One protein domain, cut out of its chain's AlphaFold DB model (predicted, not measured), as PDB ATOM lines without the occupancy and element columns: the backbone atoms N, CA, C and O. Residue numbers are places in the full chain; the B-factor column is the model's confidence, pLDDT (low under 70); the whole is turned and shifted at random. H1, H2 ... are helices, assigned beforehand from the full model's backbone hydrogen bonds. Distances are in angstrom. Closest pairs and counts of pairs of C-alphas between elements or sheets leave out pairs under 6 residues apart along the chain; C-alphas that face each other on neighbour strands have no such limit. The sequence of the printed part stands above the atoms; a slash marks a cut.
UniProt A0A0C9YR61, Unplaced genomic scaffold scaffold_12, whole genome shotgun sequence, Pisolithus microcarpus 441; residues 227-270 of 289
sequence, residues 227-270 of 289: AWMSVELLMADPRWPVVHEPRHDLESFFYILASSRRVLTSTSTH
ATOM      1  N   ALA A 227     148.681 150.775 155.234       87.38
ATOM      2  CA  ALA A 227     149.473 151.337 156.334       87.38
ATOM      3  C   ALA A 227     150.995 151.342 156.088       87.38
ATOM      4  O   ALA A 227     151.716 152.045 156.790       87.38
ATOM      5  N   TRP A 228     151.468 150.552 155.123       91.94
ATOM      6  CA  TRP A 228     152.882 150.410 154.780       91.94
ATOM      7  C   TRP A 228     153.203 150.944 153.389       91.94
ATOM      8  O   TRP A 228     154.363 150.974 153.014       91.94
ATOM      9  N   MET A 229     152.207 151.330 152.600       91.56
ATOM     10  CA  MET A 229     152.409 151.749 151.217       91.56
ATOM     11  C   MET A 229     153.086 153.124 151.162       91.56
ATOM     12  O   MET A 229     152.834 153.972 152.019       91.56
ATOM     13  N   SER A 230     153.934 153.348 150.156       91.81
ATOM     14  CA  SER A 230     154.596 154.641 149.979       91.81
ATOM     15  C   SER A 230     153.580 155.770 149.799       91.81
ATOM     16  O   SER A 230     152.519 155.581 149.192       91.81
ATOM     17  N   VAL A 231     153.892 156.965 150.308       87.88
ATOM     18  CA  VAL A 231     152.986 158.122 150.190       87.88
ATOM     19  C   VAL A 231     152.716 158.444 148.722       87.88
ATOM     20  O   VAL A 231     151.591 158.774 148.363       87.88
ATOM     21  N   GLU A 232     153.720 158.302 147.859       88.56
ATOM     22  CA  GLU A 232     153.581 158.557 146.425       88.56
ATOM     23  C   GLU A 232     152.554 157.616 145.774       88.56
ATOM     24  O   GLU A 232     151.653 158.076 145.072       88.56
ATOM     25  N   LEU A 233     152.608 156.315 146.084       89.50
ATOM     26  CA  LEU A 233     151.624 155.340 145.604       89.50
ATOM     27  C   LEU A 233     150.232 155.583 146.213       89.50
ATOM     28  O   LEU A 233     149.215 155.390 145.542       89.50
ATOM     29  N   LEU A 234     150.162 156.042 147.467       87.50
ATOM     30  CA  LEU A 234     148.904 156.391 148.138       87.50
ATOM     31  C   LEU A 234     148.249 157.659 147.573       87.50
ATOM     32  O   LEU A 234     147.018 157.767 147.568       87.50
ATOM     33  N   MET A 235     149.046 158.604 147.085       88.31
ATOM     34  CA  MET A 235     148.577 159.880 146.544       88.31
ATOM     35  C   MET A 235     148.387 159.854 145.023       88.31
ATOM     36  O   MET A 235     147.784 160.777 144.481       88.31
ATOM     37  N   ALA A 236     148.853 158.802 144.342       88.56
ATOM     38  CA  ALA A 236     148.715 158.635 142.900       88.56
ATOM     39  C   ALA A 236     147.249 158.741 142.450       88.56
ATOM     40  O   ALA A 236     146.393 157.974 142.908       88.56
ATOM     41  N   ASP A 237     146.951 159.667 141.539       87.38
ATOM     42  CA  ASP A 237     145.629 159.760 140.921       87.38
ATOM     43  C   ASP A 237     145.331 158.439 140.180       87.38
ATOM     44  O   ASP A 237     146.185 157.964 139.430       87.38
ATOM     45  N   PRO A 238     144.143 157.827 140.335       83.94
ATOM     46  CA  PRO A 238     143.767 156.636 139.571       83.94
ATOM     47  C   PRO A 238     143.890 156.791 138.046       83.94
ATOM     48  O   PRO A 238     144.025 155.794 137.339       83.94
ATOM     49  N   ARG A 239     143.832 158.024 137.529       88.75
ATOM     50  CA  ARG A 239     144.016 158.356 136.107       88.75
ATOM     51  C   ARG A 239     145.485 158.415 135.687       88.75
ATOM     52  O   ARG A 239     145.767 158.339 134.497       88.75
ATOM     53  N   TRP A 240     146.394 158.547 136.650       86.00
ATOM     54  CA  TRP A 240     147.835 158.694 136.456       86.00
ATOM     55  C   TRP A 240     148.576 157.769 137.428       86.00
ATOM     56  O   TRP A 240     149.128 158.236 138.431       86.00
ATOM     57  N   PRO A 241     148.553 156.447 137.180       85.31
ATOM     58  CA  PRO A 241     149.193 155.496 138.073       85.31
ATOM     59  C   PRO A 241     150.695 155.781 138.156       85.31
ATOM     60  O   PRO A 241     151.377 155.933 137.142       85.31
ATOM     61  N   VAL A 242     151.203 155.842 139.383       87.06
ATOM     62  CA  VAL A 242     152.639 155.933 139.648       87.06
ATOM     63  C   VAL A 242     153.257 154.557 139.410       87.06
ATOM     64  O   VAL A 242     152.759 153.550 139.919       87.06
ATOM     65  N   VAL A 243     154.333 154.512 138.622       88.88
ATOM     66  CA  VAL A 243     155.110 153.286 138.412       88.88
ATOM     67  C   VAL A 243     155.822 152.940 139.714       88.88
ATOM     68  O   VAL A 243     156.469 153.793 140.316       88.88
ATOM     69  N   HIS A 244     155.683 151.694 140.154       86.50
ATOM     70  CA  HIS A 244     156.357 151.215 141.352       86.50
ATOM     71  C   HIS A 244     157.878 151.200 141.153       86.50
ATOM     72  O   HIS A 244     158.378 150.635 140.179       86.50
ATOM     73  N   GLU A 245     158.614 151.749 142.110       86.50
ATOM     74  CA  GLU A 245     160.071 151.827 142.108       86.50
ATOM     75  C   GLU A 245     160.656 151.306 143.434       86.50
ATOM     76  O   GLU A 245     159.975 151.362 144.459       86.50
ATOM     77  N   PRO A 246     161.935 150.875 143.478       84.94
ATOM     78  CA  PRO A 246     162.574 150.395 144.712       84.94
ATOM     79  C   PRO A 246     162.515 151.375 145.897       84.94
ATOM     80  O   PRO A 246     162.529 150.961 147.055       84.94
ATOM     81  N   ARG A 247     162.409 152.687 145.636       83.44
ATOM     82  CA  ARG A 247     162.232 153.705 146.687       83.44
ATOM     83  C   ARG A 247     160.939 153.519 147.489       83.44
ATOM     84  O   ARG A 247     160.907 153.857 148.670       83.44
ATOM     85  N   HIS A 248     159.890 152.974 146.870       89.44
ATOM     86  CA  HIS A 248     158.611 152.724 147.534       89.44
ATOM     87  C   HIS A 248     158.728 151.597 148.561       89.44
ATOM     88  O   HIS A 248     158.210 151.742 149.665       89.44
ATOM     89  N   ASP A 249     159.483 150.541 148.243       85.56
ATOM     90  CA  ASP A 249     159.769 149.439 149.171       85.56
ATOM     91  C   ASP A 249     160.608 149.901 150.370       85.56
ATOM     92  O   ASP A 249     160.386 149.464 151.502       85.56
ATOM     93  N   LEU A 250     161.564 150.809 150.141       83.25
ATOM     94  CA  LEU A 250     162.376 151.388 151.214       83.25
ATOM     95  C   LEU A 250     161.525 152.219 152.183       83.25
ATOM     96  O   LEU A 250     161.668 152.070 153.395       83.25
ATOM     97  N   GLU A 251     160.605 153.038 151.672       85.31
ATOM     98  CA  GLU A 251     159.632 153.759 152.505       85.31
ATOM     99  C   GLU A 251     158.771 152.779 153.328       85.31
ATOM    100  O   GLU A 251     158.648 152.926 154.550       85.31
ATOM    101  N   SER A 252     158.256 151.713 152.703       86.00
ATOM    102  CA  SER A 252     157.538 150.637 153.403       86.00
ATOM    103  C   SER A 252     158.361 149.999 154.524       86.00
ATOM    104  O   SER A 252     157.863 149.791 155.636       86.00
ATOM    105  N   PHE A 253     159.637 149.725 154.263       83.56
ATOM    106  CA  PHE A 253     160.566 149.172 155.244       83.56
ATOM    107  C   PHE A 253     160.784 150.120 156.434       83.56
ATOM    108  O   PHE A 253     160.743 149.682 157.590       83.56
ATOM    109  N   PHE A 254     160.931 151.426 156.190       82.06
ATOM    110  CA  PHE A 254     161.066 152.419 157.261       82.06
ATOM    111  C   PHE A 254     159.828 152.491 158.154       82.06
ATOM    112  O   PHE A 254     159.962 152.575 159.382       82.06
ATOM    113  N   TYR A 255     158.627 152.391 157.584       83.19
ATOM    114  CA  TYR A 255     157.409 152.322 158.384       83.19
ATOM    115  C   TYR A 255     157.394 151.106 159.322       83.19
ATOM    116  O   TYR A 255     157.053 151.242 160.507       83.19
ATOM    117  N   ILE A 256     157.792 149.929 158.829       80.31
ATOM    118  CA  ILE A 256     157.858 148.692 159.624       80.31
ATOM    119  C   ILE A 256     158.857 148.851 160.776       80.31
ATOM    120  O   ILE A 256     158.534 148.543 161.930       80.31
ATOM    121  N   LEU A 257     160.043 149.402 160.504       76.19
ATOM    122  CA  LEU A 257     161.042 149.683 161.538       76.19
ATOM    123  C   LEU A 257     160.518 150.662 162.596       76.19
ATOM    124  O   LEU A 257     160.636 150.404 163.796       76.19
ATOM    125  N   ALA A 258     159.872 151.752 162.181       73.19
ATOM    126  CA  ALA A 258     159.298 152.726 163.107       73.19
ATOM    127  C   ALA A 258     158.202 152.112 164.000       73.19
ATOM    128  O   ALA A 258     158.082 152.446 165.183       73.19
ATOM    129  N   SER A 259     157.418 151.187 163.448       72.00
ATOM    130  CA  SER A 259     156.283 150.578 164.141       72.00
ATOM    131  C   SER A 259     156.687 149.444 165.074       72.00
ATOM    132  O   SER A 259     156.180 149.370 166.195       72.00
ATOM    133  N   SER A 260     157.648 148.610 164.668       70.75
ATOM    134  CA  SER A 260     158.219 147.563 165.528       70.75
ATOM    135  C   SER A 260     158.796 148.150 166.820       70.75
ATOM    136  O   SER A 260     158.624 147.592 167.904       70.75
ATOM    137  N   ARG A 261     159.371 149.354 166.751       63.00
ATOM    138  CA  ARG A 261     159.895 150.044 167.928       63.00
ATOM    139  C   ARG A 261     158.822 150.465 168.928       63.00
ATOM    140  O   ARG A 261     159.062 150.347 170.127       63.00
ATOM    141  N   ARG A 262     157.650 150.920 168.470       62.16
ATOM    142  CA  ARG A 262     156.537 151.250 169.382       62.16
ATOM    143  C   ARG A 262     156.121 150.024 170.190       62.16
ATOM    144  O   ARG A 262     155.947 150.124 171.403       62.16
ATOM    145  N   VAL A 263     156.062 148.864 169.535       63.72
ATOM    146  CA  VAL A 263     155.750 147.581 170.182       63.72
ATOM    147  C   VAL A 263     156.814 147.212 171.225       63.72
ATOM    148  O   VAL A 263     156.480 146.825 172.347       63.72
ATOM    149  N   LEU A 264     158.097 147.404 170.905       57.75
ATOM    150  CA  LEU A 264     159.201 147.111 171.828       57.75
ATOM    151  C   LEU A 264     159.257 148.072 173.029       57.75
ATOM    152  O   LEU A 264     159.546 147.651 174.148       57.75
ATOM    153  N   THR A 265     158.928 149.355 172.852       57.56
ATOM    154  CA  THR A 265     158.909 150.307 173.976       57.56
ATOM    155  C   THR A 265     157.731 150.081 174.920       57.56
ATOM    156  O   THR A 265     157.906 150.168 176.134       57.56
ATOM    157  N   SER A 266     156.550 149.742 174.394       61.12
ATOM    158  CA  SER A 266     155.354 149.520 175.218       61.12
ATOM    159  C   SER A 266     155.462 148.268 176.091       61.12
ATOM    160  O   SER A 266     154.989 148.260 177.228       61.12
ATOM    161  N   THR A 267     156.127 147.225 175.591       59.62
ATOM    162  CA  THR A 267     156.366 145.990 176.352       59.62
ATOM    163  C   THR A 267     157.401 146.191 177.460       59.62
ATOM    164  O   THR A 267     157.195 145.717 178.576       59.62
ATOM    165  N   SER A 268     158.456 146.974 177.212       61.03
ATOM    166  CA  SER A 268     159.467 147.295 178.230       61.03
ATOM    167  C   SER A 268     158.886 148.061 179.428       61.03
ATOM    168  O   SER A 268     159.160 147.712 180.578       61.03
ATOM    169  N   THR A 269     158.013 149.047 179.195       60.69
ATOM    170  CA  THR A 269     157.352 149.787 180.286       60.69
ATOM    171  C   THR A 269     156.419 148.915 181.125       60.69
ATOM    172  O   THR A 269     156.371 149.070 182.344       60.69
ATOM    173  N   HIS A 270     155.718 147.968 180.494       61.31
ATOM    174  CA  HIS A 270     154.827 147.050 181.205       61.31
ATOM    175  C   HIS A 270     155.594 146.038 182.061       61.31
ATOM    176  O   HIS A 270     155.177 145.749 183.183       61.31
TER     177      HIS A 270
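This is residues 227 to 270 of the 289 residues of an uncharacterized protein of Pisolithus microcarpus 441 (UniProt A0A0C9YR61). A small hook, made of the short helix H1 and a loop, lies beside the first turns of one long helix, H2, which makes most of the length. Residues 260 to 270 of H2 stick out at one end and residues 235 to 240 at the other. The printed part has 44 residues, with H1 then H2 and no named strand: all helix. It is only just extended, close to loose, with a radius of gyration of the C-alphas of 14.4 A and spans of 48 by 18 by 7 A.

H1, residues 231 to 235, and H2, residues 246 to 270, are close but not clearly touching; their closest C-alphas, of Leu 233 and His 248, are 7.7 A apart. Every O i to N i+4 pair is within hydrogen-bond range in H1, and 20 of 21 in H2.

H1 begins at C-alpha 231 (152.986, 158.122, 150.190). H2 runs 37.5 A from C-alpha 246 (162.574, 150.395, 144.712) to C-alpha 270 (154.827, 147.050, 181.205).

The C-alphas farthest apart, of Arg 239 and His 270, are 47.7 A apart. The printed part has no cut, and a short link of 10 residues joins H1 to H2. Residues 261 to 270 have pLDDT under 70.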